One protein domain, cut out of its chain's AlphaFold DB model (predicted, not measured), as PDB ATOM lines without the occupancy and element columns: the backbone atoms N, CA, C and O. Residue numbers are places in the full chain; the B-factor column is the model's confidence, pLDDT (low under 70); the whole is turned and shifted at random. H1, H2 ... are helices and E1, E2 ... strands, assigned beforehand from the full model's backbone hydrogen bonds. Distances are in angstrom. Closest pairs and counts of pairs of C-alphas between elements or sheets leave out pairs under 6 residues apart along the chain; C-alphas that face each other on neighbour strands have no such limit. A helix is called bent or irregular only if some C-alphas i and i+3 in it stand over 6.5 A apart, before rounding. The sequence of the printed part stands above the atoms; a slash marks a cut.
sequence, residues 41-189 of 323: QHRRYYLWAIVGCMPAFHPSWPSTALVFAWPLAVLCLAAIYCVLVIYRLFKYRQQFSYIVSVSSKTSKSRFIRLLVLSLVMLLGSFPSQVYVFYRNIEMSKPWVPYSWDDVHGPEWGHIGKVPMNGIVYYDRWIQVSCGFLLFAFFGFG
ATOM      1  N   GLN A  41     220.231 244.725 204.662       93.62
ATOM      2  CA  GLN A  41     220.557 244.375 203.293       93.62
ATOM      3  C   GLN A  41     221.944 244.917 202.933       93.62
ATOM      4  O   GLN A  41     222.076 246.063 202.514       93.62
ATOM      5  N   HIS A  42     222.982 244.085 203.053       91.94
ATOM      6  CA  HIS A  42     224.371 244.514 202.821       91.94
ATOM      7  C   HIS A  42     224.776 244.613 201.350       91.94
ATOM      8  O   HIS A  42     225.790 245.209 201.004       91.94
ATOM      9  N   ARG A  43     224.001 243.992 200.461       91.81
ATOM     10  CA  ARG A  43     224.162 244.083 199.007       91.81
ATOM     11  C   ARG A  43     222.796 244.171 198.356       91.81
ATOM     12  O   ARG A  43     221.798 243.717 198.912       91.81
ATOM     13  N   ARG A  44     222.731 244.675 197.125       91.19
ATOM     14  CA  ARG A  44     221.465 244.689 196.369       91.19
ATOM     15  C   ARG A  44     220.838 243.299 196.236       91.19
ATOM     16  O   ARG A  44     219.652 243.146 196.508       91.19
ATOM     17  N   TYR A  45     221.623 242.310 195.817       92.75
ATOM     18  CA  TYR A  45     221.227 240.906 195.714       92.75
ATOM     19  C   TYR A  45     222.451 240.024 195.447       92.75
ATOM     20  O   TYR A  45     223.506 240.510 195.029       92.75
ATOM     21  N   TYR A  46     222.285 238.717 195.643       91.25
ATOM     22  CA  TYR A  46     223.221 237.693 195.191       91.25
ATOM     23  C   TYR A  46     222.702 236.993 193.941       91.25
ATOM     24  O   TYR A  46     221.504 236.736 193.808       91.25
ATOM     25  N   LEU A  47     223.620 236.643 193.043       92.88
ATOM     26  CA  LEU A  47     223.342 235.781 191.905       92.88
ATOM     27  C   LEU A  47     223.857 234.375 192.202       92.88
ATOM     28  O   LEU A  47     225.054 234.101 192.114       92.88
ATOM     29  N   TRP A  48     222.938 233.487 192.551       90.25
ATOM     30  CA  TRP A  48     223.246 232.093 192.820       90.25
ATOM     31  C   TRP A  48     223.132 231.270 191.540       90.25
ATOM     32  O   TRP A  48     222.138 231.375 190.813       90.25
ATOM     33  N   ALA A  49     224.123 230.421 191.268       88.06
ATOM     34  CA  ALA A  49     224.060 229.499 190.135       88.06
ATOM     35  C   ALA A  49     222.796 228.621 190.224       88.06
ATOM     36  O   ALA A  49     222.433 228.178 191.310       88.06
ATOM     37  N   ILE A  50     222.109 228.375 189.101       85.12
ATOM     38  CA  ILE A  50     220.867 227.571 188.992       85.12
ATOM     39  C   ILE A  50     219.628 228.214 189.660       85.12
ATOM     40  O   ILE A  50     218.519 228.076 189.152       85.12
ATOM     41  N   VAL A  51     219.787 228.949 190.765       86.75
ATOM     42  CA  VAL A  51     218.676 229.545 191.532       86.75
ATOM     43  C   VAL A  51     218.280 230.932 191.031       86.75
ATOM     44  O   VAL A  51     217.095 231.271 191.083       86.75
ATOM     45  N   GLY A  52     219.249 231.723 190.564       88.50
ATOM     46  CA  GLY A  52     219.047 233.093 190.101       88.50
ATOM     47  C   GLY A  52     219.250 234.148 191.193       88.50
ATOM     48  O   GLY A  52     220.123 234.021 192.051       88.50
ATOM     49  N   CYS A  53     218.474 235.228 191.109       90.69
ATOM     50  CA  CYS A  53     218.568 236.378 192.008       90.69
ATOM     51  C   CYS A  53     217.950 236.065 193.377       90.69
ATOM     52  O   CYS A  53     216.797 235.633 193.444       90.69
ATOM     53  N   MET A  54     218.700 236.306 194.455       90.06
ATOM     54  CA  MET A  54     218.241 236.136 195.837       90.06
ATOM     55  C   MET A  54     218.589 237.364 196.689       90.06
ATOM     56  O   MET A  54     219.628 237.990 196.454       90.06
ATOM     57  N   PRO A  55     217.760 237.702 197.693       91.06
ATOM     58  CA  PRO A  55     218.062 238.781 198.626       91.06
ATOM     59  C   PRO A  55     219.358 238.502 199.395       91.06
ATOM     60  O   PRO A  55     219.705 237.352 199.673       91.06
ATOM     61  N   ALA A  56     220.080 239.572 199.715       91.56
ATOM     62  CA  ALA A  56     221.313 239.517 200.481       91.56
ATOM     63  C   ALA A  56     221.038 239.956 201.923       91.56
ATOM     64  O   ALA A  56     220.451 241.013 202.140       91.56
ATOM     65  N   PHE A  57     221.476 239.148 202.887       92.06
ATOM     66  CA  PHE A  57     221.323 239.421 204.314       92.06
ATOM     67  C   PHE A  57     222.690 239.528 204.978       92.06
ATOM     68  O   PHE A  57     223.541 238.658 204.781       92.06
ATOM     69  N   HIS A  58     222.879 240.558 205.798       92.44
ATOM     70  CA  HIS A  58     224.088 240.704 206.594       92.44
ATOM     71  C   HIS A  58     224.135 239.625 207.698       92.44
ATOM     72  O   HIS A  58     223.118 239.431 208.371       92.44
ATOM     73  N   PRO A  59     225.263 238.930 207.943       91.81
ATOM     74  CA  PRO A  59     225.366 237.857 208.945       91.81
ATOM     75  C   PRO A  59     225.419 238.399 210.387       91.81
ATOM     76  O   PRO A  59     226.402 238.265 211.108       91.81
ATOM     77  N   SER A  60     224.339 239.041 210.823       92.88
ATOM     78  CA  SER A  60     224.233 239.722 212.115       92.88
ATOM     79  C   SER A  60     222.901 239.416 212.794       92.88
ATOM     80  O   SER A  60     221.920 239.059 212.134       92.88
ATOM     81  N   TRP A  61     222.849 239.591 214.115       91.00
ATOM     82  CA  TRP A  61     221.647 239.317 214.907       91.00
ATOM     83  C   TRP A  61     220.378 240.060 214.421       91.00
ATOM     84  O   TRP A  61     219.303 239.449 214.486       91.00
ATOM     85  N   PRO A  62     220.434 241.303 213.873       93.25
ATOM     86  CA  PRO A  62     219.236 241.976 213.376       93.25
ATOM     87  C   PRO A  62     218.606 241.261 212.183       93.25
ATOM     88  O   PRO A  62     217.385 241.221 212.091       93.25
ATOM     89  N   SER A  63     219.390 240.631 211.302       92.88
ATOM     90  CA  SER A  63     218.854 239.860 210.168       92.88
ATOM     91  C   SER A  63     218.013 238.681 210.645       92.88
ATOM     92  O   SER A  63     216.919 238.424 210.136       92.88
ATOM     93  N   THR A  64     218.489 237.989 211.681       92.00
ATOM     94  CA  THR A  64     217.748 236.885 212.293       92.00
ATOM     95  C   THR A  64     216.465 237.374 212.953       92.00
ATOM     96  O   THR A  64     215.405 236.791 212.723       92.00
ATOM     97  N   ALA A  65     216.541 238.453 213.735       92.25
ATOM     98  CA  ALA A  65     215.399 238.985 214.468       92.25
ATOM     99  C   ALA A  65     214.343 239.614 213.547       92.25
ATOM    100  O   ALA A  65     213.167 239.293 213.673       92.25
ATOM    101  N   LEU A  66     214.746 240.481 212.616       91.38
ATOM    102  CA  LEU A  66     213.840 241.292 211.797       91.38
ATOM    103  C   LEU A  66     213.299 240.555 210.575       91.38
ATOM    104  O   LEU A  66     212.209 240.880 210.115       91.38
ATOM    105  N   VAL A  67     214.040 239.580 210.038       92.44
ATOM    106  CA  VAL A  67     213.652 238.886 208.802       92.44
ATOM    107  C   VAL A  67     213.334 237.422 209.069       92.44
ATOM    108  O   VAL A  67     212.220 236.980 208.796       92.44
ATOM    109  N   PHE A  68     214.286 236.646 209.596       92.12
ATOM    110  CA  PHE A  68     214.143 235.185 209.636       92.12
ATOM    111  C   PHE A  68     213.132 234.695 210.680       92.12
ATOM    112  O   PHE A  68     212.463 233.686 210.454       92.12
ATOM    113  N   ALA A  69     212.981 235.403 211.803       93.06
ATOM    114  CA  ALA A  69     212.056 235.020 212.868       93.06
ATOM    115  C   ALA A  69     210.577 235.242 212.500       93.06
ATOM    116  O   ALA A  69     209.706 234.508 212.969       93.06
ATOM    117  N   TRP A  70     210.274 236.225 211.646       92.38
ATOM    118  CA  TRP A  70     208.896 236.631 211.344       92.38
ATOM    119  C   TRP A  70     208.049 235.534 210.681       92.38
ATOM    120  O   TRP A  70     206.951 235.263 211.174       92.38
ATOM    121  N   PRO A  71     208.518 234.854 209.615       91.94
ATOM    122  CA  PRO A  71     207.786 233.740 209.014       91.94
ATOM    123  C   PRO A  71     207.462 232.632 210.022       91.94
ATOM    124  O   PRO A  71     206.344 232.114 210.043       91.94
ATOM    125  N   LEU A  72     208.412 232.310 210.908       93.81
ATOM    126  CA  LEU A  72     208.214 231.315 211.959       93.81
ATOM    127  C   LEU A  72     207.183 231.791 212.994       93.81
ATOM    128  O   LEU A  72     206.277 231.037 213.339       93.81
ATOM    129  N   ALA A  73     207.255 233.051 213.429       93.94
ATOM    130  CA  ALA A  73     206.296 233.637 214.366       93.94
ATOM    131  C   ALA A  73     204.858 233.629 213.815       93.94
ATOM    132  O   ALA A  73     203.918 233.267 214.529       93.94
ATOM    133  N   VAL A  74     204.680 233.963 212.532       92.62
ATOM    134  CA  VAL A  74     203.371 233.914 211.861       92.62
ATOM    135  C   VAL A  74     202.837 232.482 211.795       92.62
ATOM    136  O   VAL A  74     201.652 232.266 212.053       92.62
ATOM    137  N   LEU A  75     203.687 231.489 211.516       94.44
ATOM    138  CA  LEU A  75     203.273 230.083 211.522       94.44
ATOM    139  C   LEU A  75     202.947 229.561 212.925       94.44
ATOM    140  O   LEU A  75     201.974 228.823 213.071       94.44
ATOM    141  N   CYS A  76     203.679 229.975 213.960       95.44
ATOM    142  CA  CYS A  76     203.328 229.679 215.351       95.44
ATOM    143  C   CYS A  76     201.944 230.239 215.701       95.44
ATOM    144  O   CYS A  76     201.103 229.531 216.257       95.44
ATOM    145  N   LEU A  77     201.664 231.488 215.313       94.44
ATOM    146  CA  LEU A  77     200.352 232.098 215.508       94.44
ATOM    147  C   LEU A  77     199.258 231.330 214.749       94.44
ATOM    148  O   LEU A  77     198.202 231.035 215.314       94.44
ATOM    149  N   ALA A  78     199.515 230.955 213.493       92.81
ATOM    150  CA  ALA A  78     198.600 230.144 212.696       92.81
ATOM    151  C   ALA A  78     198.329 228.777 213.344       92.81
ATOM    152  O   ALA A  78     197.178 228.338 213.377       92.81
ATOM    153  N   ALA A  79     199.348 228.136 213.923       93.88
ATOM    154  CA  ALA A  79     199.206 226.877 214.642       93.88
ATOM    155  C   ALA A  79     198.338 227.012 215.896       93.88
ATOM    156  O   ALA A  79     197.427 226.207 216.092       93.88
ATOM    157  N   ILE A  80     198.528 228.072 216.687       94.88
ATOM    158  CA  ILE A  80     197.672 228.371 217.845       94.88
ATOM    159  C   ILE A  80     196.211 228.528 217.402       94.88
ATOM    160  O   ILE A  80     195.314 227.895 217.964       94.88
ATOM    161  N   TYR A  81     195.949 229.324 216.359       92.12
ATOM    162  CA  TYR A  81     194.593 229.481 215.824       92.12
ATOM    163  C   TYR A  81     194.014 228.168 215.303       92.12
ATOM    164  O   TYR A  81     192.833 227.891 215.520       92.12
ATOM    165  N   CYS A  82     194.831 227.345 214.652       92.44
ATOM    166  CA  CYS A  82     194.423 226.042 214.157       92.44
ATOM    167  C   CYS A  82     193.961 225.130 215.304       92.44
ATOM    168  O   CYS A  82     192.848 224.602 215.262       92.44
ATOM    169  N   VAL A  83     194.747 225.037 216.381       91.44
ATOM    170  CA  VAL A  83     194.392 224.278 217.590       91.44
ATOM    171  C   VAL A  83     193.096 224.801 218.210       91.44
ATOM    172  O   VAL A  83     192.211 224.011 218.541       91.44
ATOM    173  N   LEU A  84     192.919 226.123 218.308       91.44
ATOM    174  CA  LEU A  84     191.683 226.726 218.824       91.44
ATOM    175  C   LEU A  84     190.455 226.381 217.968       91.44
ATOM    176  O   LEU A  84     189.372 226.128 218.508       91.44
ATOM    177  N   VAL A  85     190.606 226.372 216.641       89.38
ATOM    178  CA  VAL A  85     189.542 225.987 215.705       89.38
ATOM    179  C   VAL A  85     189.195 224.512 215.879       89.38
ATOM    180  O   VAL A  85     188.018 224.195 216.041       89.38
ATOM    181  N   ILE A  86     190.193 223.626 215.921       88.75
ATOM    182  CA  ILE A  86     189.998 222.187 216.137       88.75
ATOM    183  C   ILE A  86     189.301 221.925 217.477       88.75
ATOM    184  O   ILE A  86     188.267 221.257 217.514       88.75
ATOM    185  N   TYR A  87     189.812 222.500 218.569       89.12
ATOM    186  CA  TYR A  87     189.230 222.365 219.906       89.12
ATOM    187  C   TYR A  87     187.756 222.781 219.917       89.12
ATOM    188  O   TYR A  87     186.887 222.067 220.425       89.12
ATOM    189  N   ARG A  88     187.444 223.927 219.300       85.69
ATOM    190  CA  ARG A  88     186.069 224.419 219.208       85.69
ATOM    191  C   ARG A  88     185.201 223.504 218.337       85.69
ATOM    192  O   ARG A  88     184.059 223.241 218.706       85.69
ATOM    193  N   LEU A  89     185.715 222.983 217.228       84.56
ATOM    194  CA  LEU A  89     184.978 222.038 216.388       84.56
ATOM    195  C   LEU A  89     184.632 220.751 217.139       84.56
ATOM    196  O   LEU A  89     183.490 220.307 217.059       84.56
ATOM    197  N   PHE A  90     185.560 220.198 217.925       84.88
ATOM    198  CA  PHE A  90     185.291 219.016 218.749       84.88
ATOM    199  C   PHE A  90     184.270 219.295 219.855       84.88
ATOM    200  O   PHE A  90     183.329 218.513 220.036       84.88
ATOM    201  N   LYS A  91     184.409 220.433 220.549       84.38
ATOM    202  CA  LYS A  91     183.512 220.838 221.640       84.38
ATOM    203  C   LYS A  91     182.077 221.080 221.166       84.38
ATOM    204  O   LYS A  91     181.138 220.684 221.846       84.38
ATOM    205  N   TYR A  92     181.895 221.689 219.993       80.38
ATOM    206  CA  TYR A  92     180.577 222.082 219.478       80.38
ATOM    207  C   TYR A  92     180.111 221.249 218.274       80.38
ATOM    208  O   TYR A  92     179.215 221.684 217.557       80.38
ATOM    209  N   ARG A  93     180.662 220.048 218.040       76.31
ATOM    210  CA  ARG A  93     180.400 219.231 216.831       76.31
ATOM    211  C   ARG A  93     178.914 218.992 216.512       76.31
ATOM    212  O   ARG A  93     178.537 218.963 215.337       76.31
ATOM    213  N   GLN A  94     178.078 218.860 217.548       67.62
ATOM    214  CA  GLN A  94     176.633 218.639 217.408       67.62
ATOM    215  C   GLN A  94     175.907 219.911 216.955       67.62
ATOM    216  O   GLN A  94     175.163 219.891 215.979       67.62
ATOM    217  N   GLN A  95     176.215 221.047 217.587       68.56
ATOM    218  CA  GLN A  95     175.682 222.362 217.214       68.56
ATOM    219  C   GLN A  95     176.208 222.809 215.843       68.56
ATOM    220  O   GLN A  95     175.485 223.378 215.036       68.56
ATOM    221  N   PHE A  96     177.466 222.494 215.536       66.88
ATOM    222  CA  PHE A  96     178.111 222.846 214.278       66.88
ATOM    223  C   PHE A  96     177.482 222.133 213.078       66.88
ATOM    224  O   PHE A  96     177.259 222.764 212.049       66.88
ATOM    225  N   SER A  97     177.154 220.840 213.205       64.62
ATOM    226  CA  SER A  97     176.466 220.111 212.130       64.62
ATOM    227  C   SER A  97     175.099 220.731 211.818       64.62
ATOM    228  O   SER A  97     174.775 220.887 210.644       64.62
ATOM    229  N   TYR A  98     174.363 221.162 212.848       65.50
ATOM    230  CA  TYR A  98     173.085 221.866 212.707       65.50
ATOM    231  C   TYR A  98     173.245 223.267 212.081       65.50
ATOM    232  O   TYR A  98     172.609 223.586 211.077       65.50
ATOM    233  N   ILE A  99     174.169 224.089 212.587       63.12
ATOM    234  CA  ILE A  99     174.408 225.459 212.091       63.12
ATOM    235  C   ILE A  99     174.890 225.454 210.633       63.12
ATOM    236  O   ILE A  99     174.478 226.294 209.832       63.12
ATOM    237  N   VAL A 100     175.745 224.500 210.259       63.91
ATOM    238  CA  VAL A 100     176.215 224.362 208.875       63.91
ATOM    239  C   VAL A 100     175.108 223.864 207.946       63.91
ATOM    240  O   VAL A 100     175.075 224.291 206.799       63.91
ATOM    241  N   SER A 101     174.182 223.019 208.415       60.03
ATOM    242  CA  SER A 101     173.017 222.638 207.601       60.03
ATOM    243  C   SER A 101     172.028 223.786 207.374       60.03
ATOM    244  O   SER A 101     171.386 223.826 206.332       60.03
ATOM    245  N   VAL A 102     171.938 224.737 208.309       58.56
ATOM    246  CA  VAL A 102     171.056 225.915 208.208       58.56
ATOM    247  C   VAL A 102     171.701 227.052 207.393       58.56
ATOM    248  O   VAL A 102     171.012 227.883 206.803       58.56
ATOM    249  N   SER A 103     173.033 227.095 207.312       58.84
ATOM    250  CA  SER A 103     173.763 228.102 206.536       58.84
ATOM    251  C   SER A 103     173.743 227.790 205.035       58.84
ATOM    252  O   SER A 103     174.468 226.921 204.555       58.84
ATOM    253  N   SER A 104     172.991 228.569 204.252       50.72
ATOM    254  CA  SER A 104     172.907 228.401 202.788       50.72
ATOM    255  C   SER A 104     174.223 228.659 202.032       50.72
ATOM    256  O   SER A 104     174.333 228.332 200.853       50.72
ATOM    257  N   LYS A 105     175.239 229.243 202.686       55.12
ATOM    258  CA  LYS A 105     176.486 229.687 202.034       55.12
ATOM    259  C   LYS A 105     177.611 228.654 202.028       55.12
ATOM    260  O   LYS A 105     178.514 228.772 201.203       55.12
ATOM    261  N   THR A 106     177.611 227.653 202.912       60.00
ATOM    262  CA  THR A 106     178.708 226.671 202.963       60.00
ATOM    263  C   THR A 106     178.218 225.288 203.367       60.00
ATOM    264  O   THR A 106     177.628 225.114 204.424       60.00
ATOM    265  N   SER A 107     178.491 224.276 202.539       68.00
ATOM    266  CA  SER A 107     178.175 222.889 202.885       68.00
ATOM    267  C   SER A 107     179.193 222.337 203.889       68.00
ATOM    268  O   SER A 107     180.371 222.711 203.874       68.00
ATOM    269  N   LYS A 108     178.763 221.387 204.729       71.12
ATOM    270  CA  LYS A 108     179.634 220.667 205.680       71.12
ATOM    271  C   LYS A 108     180.849 220.048 204.993       71.12
ATOM    272  O   LYS A 108     181.964 220.171 205.487       71.12
ATOM    273  N   SER A 109     180.640 219.454 203.818       72.44
ATOM    274  CA  SER A 109     181.710 218.856 203.014       72.44
ATOM    275  C   SER A 109     182.751 219.889 202.561       72.44
ATOM    276  O   SER A 109     183.947 219.650 202.724       72.44
ATOM    277  N   ARG A 110     182.324 221.069 202.076       74.94
ATOM    278  CA  ARG A 110     183.258 222.138 201.677       74.94
ATOM    279  C   ARG A 110     184.068 222.660 202.860       74.94
ATOM    280  O   ARG A 110     185.279 222.814 202.730       74.94
ATOM    281  N   PHE A 111     183.423 222.878 204.004       81.12
ATOM    282  CA  PHE A 111     184.108 223.332 205.213       81.12
ATOM    283  C   PHE A 111     185.170 222.331 205.688       81.12
ATOM    284  O   PHE A 111     186.314 222.715 205.910       81.12
ATOM    285  N   ILE A 112     184.819 221.044 205.798       81.25
ATOM    286  CA  ILE A 112     185.755 220.007 206.254       81.25
ATOM    287  C   ILE A 112     186.929 219.858 205.284       81.25
ATOM    288  O   ILE A 112     188.065 219.762 205.734       81.25
ATOM    289  N   ARG A 113     186.693 219.907 203.968       81.19
ATOM    290  CA  ARG A 113     187.780 219.845 202.980       81.19
ATOM    291  C   ARG A 113     188.760 221.010 203.133       81.19
ATOM    292  O   ARG A 113     189.964 220.786 203.097       81.19
ATOM    293  N   LEU A 114     188.254 222.231 203.323       84.12
ATOM    294  CA  LEU A 114     189.093 223.413 203.554       84.12
ATOM    295  C   LEU A 114     189.867 223.316 204.873       84.12
ATOM    296  O   LEU A 114     191.041 223.670 204.914       84.12
ATOM    297  N   LEU A 115     189.237 222.795 205.927       87.25
ATOM    298  CA  LEU A 115     189.893 222.572 207.211       87.25
ATOM    299  C   LEU A 115     191.021 221.538 207.095       87.25
ATOM    300  O   LEU A 115     192.139 221.822 207.512       87.25
ATOM    301  N   VAL A 116     190.753 220.371 206.502       88.12
ATOM    302  CA  VAL A 116     191.763 219.319 206.289       88.12
ATOM    303  C   VAL A 116     192.910 219.841 205.429       88.12
ATOM    304  O   VAL A 116     194.063 219.640 205.788       88.12
ATOM    305  N   LEU A 117     192.614 220.576 204.354       88.38
ATOM    306  CA  LEU A 117     193.647 221.223 203.550       88.38
ATOM    307  C   LEU A 117     194.503 222.168 204.403       88.38
ATOM    308  O   LEU A 117     195.724 222.081 204.366       88.38
ATOM    309  N   SER A 118     193.878 223.048 205.191       90.56
ATOM    310  CA  SER A 118     194.621 223.984 206.043       90.56
ATOM    311  C   SER A 118     195.504 223.268 207.071       90.56
ATOM    312  O   SER A 118     196.619 223.711 207.324       90.56
ATOM    313  N   LEU A 119     195.045 222.129 207.603       91.88
ATOM    314  CA  LEU A 119     195.802 221.292 208.533       91.88
ATOM    315  C   LEU A 119     197.004 220.641 207.864       91.88
ATOM    316  O   LEU A 119     198.106 220.726 208.391       91.88
ATOM    317  N   VAL A 120     196.804 220.021 206.701       91.81
ATOM    318  CA  VAL A 120     197.882 219.380 205.935       91.81
ATOM    319  C   VAL A 120     198.934 220.410 205.532       91.81
ATOM    320  O   VAL A 120     200.126 220.178 205.721       91.81
ATOM    321  N   MET A 121     198.504 221.578 205.049       90.88
ATOM    322  CA  MET A 121     199.414 222.661 204.676       90.88
ATOM    323  C   MET A 121     200.197 223.181 205.880       90.88
ATOM    324  O   MET A 121     201.398 223.403 205.763       90.88
ATOM    325  N   LEU A 122     199.553 223.345 207.038       93.19
ATOM    326  CA  LEU A 122     200.224 223.785 208.258       93.19
ATOM    327  C   LEU A 122     201.212 222.732 208.782       93.19
ATOM    328  O   LEU A 122     202.340 223.083 209.116       93.19
ATOM    329  N   LEU A 123     200.814 221.457 208.817       93.06
ATOM    330  CA  LEU A 123     201.658 220.342 209.262       93.06
ATOM    331  C   LEU A 123     202.890 220.149 208.375       93.06
ATOM    332  O   LEU A 123     203.930 219.762 208.888       93.06
ATOM    333  N   GLY A 124     202.788 220.431 207.073       91.12
ATOM    334  CA  GLY A 124     203.946 220.454 206.179       91.12
ATOM    335  C   GLY A 124     204.783 221.725 206.341       91.12
ATOM    336  O   GLY A 124     205.994 221.659 206.520       91.12
ATOM    337  N   SER A 125     204.143 222.896 206.330       92.00
ATOM    338  CA  SER A 125     204.848 224.187 206.302       92.00
ATOM    339  C   SER A 125     205.571 224.507 207.610       92.00
ATOM    340  O   SER A 125     206.633 225.118 207.577       92.00
ATOM    341  N   PHE A 126     205.024 224.104 208.759       94.12
ATOM    342  CA  PHE A 126     205.614 224.385 210.070       94.12
ATOM    343  C   PHE A 126     207.009 223.753 210.256       94.12
ATOM    344  O   PHE A 126     207.961 224.507 210.467       94.12
ATOM    345  N   PRO A 127     207.197 222.422 210.129       94.00
ATOM    346  CA  PRO A 127     208.522 221.812 210.240       94.00
ATOM    347  C   PRO A 127     209.469 222.283 209.133       94.00
ATOM    348  O   PRO A 127     210.642 222.531 209.407       94.00
ATOM    349  N   SER A 128     208.972 222.487 207.905       92.44
ATOM    350  CA  SER A 128     209.784 223.073 206.834       92.44
ATOM    351  C   SER A 128     210.306 224.457 207.221       92.44
ATOM    352  O   SER A 128     211.492 224.718 207.055       92.44
ATOM    353  N   GLN A 129     209.474 225.328 207.796       94.44
ATOM    354  CA  GLN A 129     209.901 226.667 208.202       94.44
ATOM    355  C   GLN A 129     210.885 226.646 209.374       94.44
ATOM    356  O   GLN A 129     211.810 227.459 209.394       94.44
ATOM    357  N   VAL A 130     210.727 225.721 210.327       94.88
ATOM    358  CA  VAL A 130     211.711 225.506 211.404       94.88
ATOM    359  C   VAL A 130     213.063 225.106 210.811       94.88
ATOM    360  O   VAL A 130     214.087 225.681 211.176       94.88
ATOM    361  N   TYR A 131     213.068 224.186 209.842       93.94
ATOM    362  CA  TYR A 131     214.281 223.796 209.127       93.94
ATOM    363  C   TYR A 131     214.916 224.975 208.375       93.94
ATOM    364  O   TYR A 131     216.115 225.211 208.510       93.94
ATOM    365  N   VAL A 132     214.126 225.756 207.630       92.50
ATOM    366  CA  VAL A 132     214.611 226.955 206.923       92.50
ATOM    367  C   VAL A 132     215.216 227.963 207.902       92.50
ATOM    368  O   VAL A 132     216.296 228.493 207.652       92.50
ATOM    369  N   PHE A 133     214.562 228.209 209.038       93.75
ATOM    370  CA  PHE A 133     215.071 229.104 210.076       93.75
ATOM    371  C   PHE A 133     216.422 228.629 210.626       93.75
ATOM    372  O   PHE A 133     217.372 229.409 210.675       93.75
ATOM    373  N   TYR A 134     216.537 227.338 210.948       93.69
ATOM    374  CA  TYR A 134     217.794 226.729 211.378       93.69
ATOM    375  C   TYR A 134     218.901 226.881 210.322       93.69
ATOM    376  O   TYR A 134     219.999 227.335 210.639       93.69
ATOM    377  N   ARG A 135     218.606 226.587 209.047       91.81
ATOM    378  CA  ARG A 135     219.577 226.736 207.951       91.81
ATOM    379  C   ARG A 135     220.005 228.187 207.737       91.81
ATOM    380  O   ARG A 135     221.176 228.412 207.454       91.81
ATOM    381  N   ASN A 136     219.104 229.157 207.888       91.25
ATOM    382  CA  ASN A 136     219.446 230.578 207.789       91.25
ATOM    383  C   ASN A 136     220.388 231.023 208.913       91.25
ATOM    384  O   ASN A 136     221.329 231.771 208.654       91.25
ATOM    385  N   ILE A 137     220.178 230.542 210.143       91.44
ATOM    386  CA  ILE A 137     221.089 230.811 211.264       91.44
ATOM    387  C   ILE A 137     222.460 230.192 211.005       91.44
ATOM    388  O   ILE A 137     223.470 230.863 211.204       91.44
ATOM    389  N   GLU A 138     222.494 228.940 210.546       91.12
ATOM    390  CA  GLU A 138     223.744 228.229 210.274       91.12
ATOM    391  C   GLU A 138     224.552 228.909 209.163       91.12
ATOM    392  O   GLU A 138     225.743 229.146 209.325       91.12
ATOM    393  N   MET A 139     223.889 229.321 208.076       86.69
ATOM    394  CA  MET A 139     224.512 230.068 206.976       86.69
ATOM    395  C   MET A 139     224.956 231.484 207.371       86.69
ATOM    396  O   MET A 139     225.770 232.079 206.674       86.69
ATOM    397  N   SER A 140     224.422 232.035 208.465       87.56
ATOM    398  CA  SER A 140     224.811 233.358 208.973       87.56
ATOM    399  C   SER A 140     226.038 233.305 209.888       87.56
ATOM    400  O   SER A 140     226.438 234.339 210.412       87.56
ATOM    401  N   LYS A 141     226.617 232.124 210.144       86.56
ATOM    402  CA  LYS A 141     227.828 231.989 210.962       86.56
ATOM    403  C   LYS A 141     229.096 232.251 210.130       86.56
ATOM    404  O   LYS A 141     229.153 231.821 208.981       86.56
ATOM    405  N   PRO A 142     230.137 232.871 210.718       89.25
ATOM    406  CA  PRO A 142     230.172 233.450 212.064       89.25
ATOM    407  C   PRO A 142     229.347 234.743 212.152       89.25
ATOM    408  O   PRO A 142     229.293 235.519 211.205       89.25
ATOM    409  N   TRP A 143     228.704 234.968 213.301       87.69
ATOM    410  CA  TRP A 143     227.926 236.188 213.521       87.69
ATOM    411  C   TRP A 143     228.870 237.369 213.723       87.69
ATOM    412  O   TRP A 143     229.746 237.317 214.588       87.69
ATOM    413  N   VAL A 144     228.662 238.436 212.958       90.88
ATOM    414  CA  VAL A 144     229.420 239.684 213.082       90.88
ATOM    415  C   VAL A 144     228.596 240.748 213.815       90.88
ATOM    416  O   VAL A 144     227.357 240.740 213.730       90.88
ATOM    417  N   PRO A 145     229.246 241.664 214.561       91.44
ATOM    418  CA  PRO A 145     228.555 242.812 215.128       91.44
ATOM    419  C   PRO A 145     227.892 243.621 214.012       91.44
ATOM    420  O   PRO A 145     228.395 243.718 212.894       91.44
ATOM    421  N   TYR A 146     226.721 244.172 214.309       92.69
ATOM    422  CA  TYR A 146     226.001 244.992 213.347       92.69
ATOM    423  C   TYR A 146     226.575 246.410 213.337       92.69
ATOM    424  O   TYR A 146     226.589 247.070 214.376       92.69
ATOM    425  N   SER A 147     226.975 246.880 212.160       92.56
ATOM    426  CA  SER A 147     227.327 248.273 211.891       92.56
ATOM    427  C   SER A 147     226.598 248.732 210.634       92.56
ATOM    428  O   SER A 147     226.556 248.011 209.636       92.56
ATOM    429  N   TRP A 148     226.011 249.929 210.672       91.81
ATOM    430  CA  TRP A 148     225.316 250.485 209.510       91.81
ATOM    431  C   TRP A 148     226.273 250.710 208.334       91.81
ATOM    432  O   TRP A 148     225.912 250.415 207.195       91.81
ATOM    433  N   ASP A 149     227.490 251.170 208.624       92.31
ATOM    434  CA  ASP A 149     228.507 251.482 207.618       92.31
ATOM    435  C   ASP A 149     229.028 250.222 206.913       92.31
ATOM    436  O   ASP A 149     229.319 250.261 205.719       92.31
ATOM    437  N   ASP A 150     229.057 249.082 207.612       89.69
ATOM    438  CA  ASP A 150     229.439 247.791 207.024       89.69
ATOM    439  C   ASP A 150     228.343 247.254 206.092       89.69
ATOM    440  O   ASP A 150     228.624 246.690 205.032       89.69
ATOM    441  N   VAL A 151     227.073 247.450 206.463       91.88
ATOM    442  CA  VAL A 151     225.920 247.031 205.656       91.88
ATOM    443  C   VAL A 151     225.770 247.930 204.425       91.88
ATOM    444  O   VAL A 151     225.599 247.433 203.318       91.88
ATOM    445  N   HIS A 152     225.860 249.248 204.585       93.12
ATOM    446  CA  HIS A 152     225.619 250.223 203.514       93.12
ATOM    447  C   HIS A 152     226.904 250.850 202.961       93.12
ATOM    448  O   HIS A 152     226.890 251.976 202.463       93.12
ATOM    449  N   GLY A 153     228.011 250.114 203.031       91.19
ATOM    450  CA  GLY A 153     229.311 250.575 202.563       91.19
ATOM    451  C   GLY A 153     229.424 250.712 201.034       91.19
ATOM    452  O   GLY A 153     228.479 250.440 200.285       91.19
ATOM    453  N   PRO A 154     230.618 251.075 200.530       89.00
ATOM    454  CA  PRO A 154     230.874 251.287 199.098       89.00
ATOM    455  C   PRO A 154     230.545 250.066 198.225       89.00
ATOM    456  O   PRO A 154     230.110 250.196 197.080       89.00
ATOM    457  N   GLU A 155     230.697 248.867 198.792       84.38
ATOM    458  CA  GLU A 155     230.459 247.580 198.133       84.38
ATOM    459  C   GLU A 155     228.977 247.173 198.067       84.38
ATOM    460  O   GLU A 155     228.650 246.137 197.481       84.38
ATOM    461  N   TRP A 156     228.051 247.970 198.616       89.12
ATOM    462  CA  TRP A 156     226.613 247.661 198.601       89.12
ATOM    463  C   TRP A 156     226.060 247.482 197.176       89.12
ATOM    464  O   TRP A 156     225.189 246.644 196.909       89.12
ATOM    465  N   GLY A 157     226.600 248.257 196.229       89.62
ATOM    466  CA  GLY A 157     226.259 248.176 194.809       89.62
ATOM    467  C   GLY A 157     226.840 246.957 194.085       89.62
ATOM    468  O   GLY A 157     226.395 246.653 192.977       89.62
ATOM    469  N   HIS A 158     227.801 246.251 194.685       90.75
ATOM    470  CA  HIS A 158     228.476 245.120 194.061       90.75
ATOM    471  C   HIS A 158     227.639 243.836 194.158       90.75
ATOM    472  O   HIS A 158     227.282 243.371 195.247       90.75
ATOM    473  N   ILE A 159     227.370 243.225 193.001       91.94
ATOM    474  CA  ILE A 159     226.570 242.002 192.875       91.94
ATOM    475  C   ILE A 159     227.477 240.779 193.027       91.94
ATOM    476  O   ILE A 159     228.226 240.429 192.113       91.94
ATOM    477  N   GLY A 160     227.366 240.094 194.165       89.38
ATOM    478  CA  GLY A 160     228.097 238.852 194.409       89.38
ATOM    479  C   GLY A 160     227.528 237.686 193.596       89.38
ATOM    480  O   GLY A 160     226.312 237.483 193.559       89.38
ATOM    481  N   LYS A 161     228.403 236.894 192.972       91.81
ATOM    482  CA  LYS A 161     228.045 235.656 192.263       91.81
ATOM    483  C   LYS A 161     228.504 234.461 193.091       91.81
ATOM    484  O   LYS A 161     229.678 234.392 193.439       91.81
ATOM    485  N   VAL A 162     227.596 233.536 193.399       88.12
ATOM    486  CA  VAL A 162     227.886 232.393 194.277       88.12
ATOM    487  C   VAL A 162     227.607 231.076 193.539       88.12
ATOM    488  O   VAL A 162     226.469 230.853 193.102       88.12
ATOM    489  N   PRO A 163     228.616 230.200 193.353       89.25
ATOM    490  CA  PRO A 163     228.410 228.889 192.749       89.25
ATOM    491  C   PRO A 163     227.694 227.949 193.731       89.25
ATOM    492  O   PRO A 163     227.956 227.967 194.929       89.25
ATOM    493  N   MET A 164     226.792 227.108 193.217       83.06
ATOM    494  CA  MET A 164     226.030 226.144 194.029       83.06
ATOM    495  C   MET A 164     226.713 224.783 194.185       83.06
ATOM    496  O   MET A 164     226.217 223.941 194.929       83.06
ATOM    497  N   ASN A 165     227.817 224.537 193.472       85.38
ATOM    498  CA  ASN A 165     228.593 223.292 193.534       85.38
ATOM    499  C   ASN A 165     227.730 222.014 193.425       85.38
ATOM    500  O   ASN A 165     227.985 221.018 194.093       85.38
ATOM    501  N   GLY A 166     226.671 222.055 192.605       79.19
ATOM    502  CA  GLY A 166     225.757 220.926 192.386       79.19
ATOM    503  C   GLY A 166     224.667 220.725 193.449       79.19
ATOM    504  O   GLY A 166     223.840 219.831 193.293       79.19
ATOM    505  N   ILE A 167     224.602 221.554 194.497       81.12
ATOM    506  CA  ILE A 167     223.579 221.451 195.546       81.12
ATOM    507  C   ILE A 167     222.331 222.246 195.143       81.12
ATOM    508  O   ILE A 167     222.377 223.460 194.935       81.12
ATOM    509  N   VAL A 168     221.185 221.570 195.056       78.00
ATOM    510  CA  VAL A 168     219.897 222.211 194.748       78.00
ATOM    511  C   VAL A 168     219.315 222.865 196.001       78.00
ATOM    512  O   VAL A 168     219.224 222.255 197.065       78.00
ATOM    513  N   TYR A 169     218.878 224.117 195.867       79.75
ATOM    514  CA  TYR A 169     218.312 224.893 196.969       79.75
ATOM    515  C   TYR A 169     216.907 224.400 197.350       79.75
ATOM    516  O   TYR A 169     216.024 224.275 196.497       79.75
ATOM    517  N   TYR A 170     216.688 224.152 198.642       81.19
ATOM    518  CA  TYR A 170     215.469 223.518 199.164       81.19
ATOM    519  C   TYR A 170     214.187 224.354 198.964       81.19
ATOM    520  O   TYR A 170     213.114 223.777 198.806       81.19
ATOM    521  N   ASP A 171     214.279 225.689 198.913       77.19
ATOM    522  CA  ASP A 171     213.128 226.604 198.745       77.19
ATOM    523  C   ASP A 171     212.290 226.279 197.494       77.19
ATOM    524  O   ASP A 171     211.059 226.302 197.514       77.19
ATOM    525  N   ARG A 172     212.946 225.869 196.401       84.31
ATOM    526  CA  ARG A 172     212.254 225.571 195.137       84.31
ATOM    527  C   ARG A 172     211.298 224.388 195.271       84.31
ATOM    528  O   ARG A 172     210.182 224.436 194.759       84.31
ATOM    529  N   TRP A 173     211.691 223.362 196.020       85.94
ATOM    530  CA  TRP A 173     210.855 222.185 196.244       85.94
ATOM    531  C   TRP A 173     209.672 222.467 197.167       85.94
ATOM    532  O   TRP A 173     208.613 221.868 196.980       85.94
ATOM    533  N   ILE A 174     209.800 223.410 198.106       85.56
ATOM    534  CA  ILE A 174     208.699 223.815 198.994       85.56
ATOM    535  C   ILE A 174     207.550 224.408 198.167       85.56
ATOM    536  O   ILE A 174     206.398 223.998 198.314       85.56
ATOM    537  N   GLN A 175     207.863 225.322 197.245       85.38
ATOM    538  CA  GLN A 175     206.867 225.973 196.385       85.38
ATOM    539  C   GLN A 175     206.194 224.981 195.427       85.38
ATOM    540  O   GLN A 175     204.969 224.979 195.292       85.38
ATOM    541  N   VAL A 176     206.981 224.092 194.813       91.25
ATOM    542  CA  VAL A 176     206.472 223.040 193.921       91.25
ATOM    543  C   VAL A 176     205.539 222.089 194.677       91.25
ATOM    544  O   VAL A 176     204.426 221.819 194.224       91.25
ATOM    545  N   SER A 177     205.944 221.647 195.871       89.69
ATOM    546  CA  SER A 177     205.140 220.758 196.720       89.69
ATOM    547  C   SER A 177     203.821 221.411 197.141       89.69
ATOM    548  O   SER A 177     202.764 220.787 197.058       89.69
ATOM    549  N   CYS A 178     203.858 222.691 197.520       88.94
ATOM    550  CA  CYS A 178     202.674 223.489 197.842       88.94
ATOM    551  C   CYS A 178     201.685 223.552 196.661       88.94
ATOM    552  O   CYS A 178     200.485 223.337 196.843       88.94
ATOM    553  N   GLY A 179     202.184 223.768 195.439       90.19
ATOM    554  CA  GLY A 179     201.367 223.784 194.223       90.19
ATOM    555  C   GLY A 179     200.669 222.449 193.954       90.19
ATOM    556  O   GLY A 179     199.457 222.422 193.730       90.19
ATOM    557  N   PHE A 180     201.401 221.334 194.044       91.19
ATOM    558  CA  PHE A 180     200.819 219.999 193.880       91.19
ATOM    559  C   PHE A 180     199.785 219.672 194.962       91.19
ATOM    560  O   PHE A 180     198.729 219.125 194.643       91.19
ATOM    561  N   LEU A 181     200.033 220.053 196.219       87.69
ATOM    562  CA  LEU A 181     199.066 219.879 197.306       87.69
ATOM    563  C   LEU A 181     197.781 220.675 197.050       87.69
ATOM    564  O   LEU A 181     196.684 220.124 197.145       87.69
ATOM    565  N   LEU A 182     197.886 221.946 196.657       87.19
ATOM    566  CA  LEU A 182     196.716 222.755 196.306       87.19
ATOM    567  C   LEU A 182     195.941 222.150 195.132       87.19
ATOM    568  O   LEU A 182     194.710 222.059 195.186       87.19
ATOM    569  N   PHE A 183     196.647 221.688 194.099       88.31
ATOM    570  CA  PHE A 183     196.026 221.014 192.966       88.31
ATOM    571  C   PHE A 183     195.333 219.711 193.379       88.31
ATOM    572  O   PHE A 183     194.220 219.455 192.932       88.31
ATOM    573  N   ALA A 184     195.907 218.918 194.285       86.69
ATOM    574  CA  ALA A 184     195.268 217.697 194.763       86.69
ATOM    575  C   ALA A 184     193.930 217.980 195.477       86.69
ATOM    576  O   ALA A 184     192.926 217.311 195.235       86.69
ATOM    577  N   PHE A 185     193.864 219.013 196.320       81.81
ATOM    578  CA  PHE A 185     192.640 219.317 197.068       81.81
ATOM    579  C   PHE A 185     191.570 220.046 196.248       81.81
ATOM    580  O   PHE A 185     190.373 219.795 196.433       81.81
ATOM    581  N   PHE A 186     191.974 220.960 195.363       82.00
ATOM    582  CA  PHE A 186     191.038 221.768 194.578       82.00
ATOM    583  C   PHE A 186     190.796 221.226 193.171       82.00
ATOM    584  O   PHE A 186     189.680 221.342 192.672       82.00
ATOM    585  N   GLY A 187     191.791 220.593 192.556       84.31
ATOM    586  CA  GLY A 187     191.729 220.068 191.194       84.31
ATOM    587  C   GLY A 187     190.881 218.805 191.058       84.31
ATOM    588  O   GLY A 187     190.192 218.664 190.054       84.31
ATOM    589  N   PHE A 188     190.841 217.932 192.070       82.12
ATOM    590  CA  PHE A 188     190.012 216.711 192.052       82.12
ATOM    591  C   PHE A 188     188.619 216.890 192.683       82.12
ATOM    592  O   PHE A 188     187.858 215.933 192.837       82.12
ATOM    593  N   GLY A 189     188.256 218.111 193.081       78.75
ATOM    594  CA  GLY A 189     186.960 218.382 193.695       78.75
ATOM    595  C   GLY A 189     185.795 218.205 192.716       78.75
ATOM    596  O   GLY A 189     185.911 218.536 191.542       78.75
TER     597      GLY A 189
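Overview. This is residues 41 to 189 of the 323 residues of the protein "Pheromone a factor receptor" of Blastomyces parvus (UniProt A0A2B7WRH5). A small three-stranded sheet, with the short helices H4 and H5 nearby, lies at one end of three long helices that run along a rod, H3 between H1 and the shorter H6, neighbours running opposite ways. H2 lies at the other end, in the turn from H1 to H3. The printed part has 149 residues, with six named helices and three named strands in the order E1 E2 H1 H2 H3 H4 H5 E3 H6; the sheet is mixed, in the order E2 E1 E3, and the class is mostly helix. The whole is loose, with a radius of gyration of the C-alphas of 21.3 A, and spans 66 by 31 by 23 A.

Along the chain. E1 is residues 46 to 48, from C-alpha 46 at (223.221, 237.693, 195.191); E2 is residues 52 to 54 and E3 residues 160 to 162. H1, residues 61 to 91, is 42.9 A long, with a kink of 39 degrees near residue 70; it is irregular, but only just, with C-alphas 66 and 69 6.6 A apart. H2 is residues 93 to 102. H3, residues 108 to 139, is 45.9 A long. H4 is residues 148 to 151; H5, residues 154 to 157, is irregular, with C-alphas 154 and 157 7.0 A apart. H6, residues 170 to 187, is 25.3 A long and ends at C-alpha 187 (191.729, 220.068, 191.194).

Arrangement. E1 and E2 are an antiparallel hairpin, with N 46 and O 54 2.9 A apart, within hydrogen-bond range. E1 and E3 are parallel, with N 47 and O 160 at 2.9 A. None of the six helices is on the sheet. The hub is H3. It touches H1 at a shallow tilt of 25 degrees, opposite ways; their closest C-alphas, Phe 68 and Phe 133, are 6.2 A apart. With residues 113 to 128 alone it touches H6, opposite ways at a shallow tilt of 2 degrees; the C-alphas of Leu 117 and Phe 185 are closest, at 6.8 A. With residue 108 alone it only just touches H2, with 3 pairs of C-alphas within 8 A, the closest Val 100 and Lys 108 at 6.0 A. H1 and H6 are apart. H4 and H5 meet only through their link. Every O i to N i+4 pair is within hydrogen-bond range in H2 and H6, 23 of 27 in H1 and 27 of 28 in H3; H4 and H5 are too short for such a pair.

Size, cuts and confidence. The C-alphas farthest apart, Tyr 98 and Pro 154, are 66.3 A apart. Residues 90 to 95, of which 93 to 95 belong to H2, and residues 101 to 106 stand free. The printed part has no cut and no long link. Its mean pLDDT is 86.4, and residues 94 to 107 are under 70.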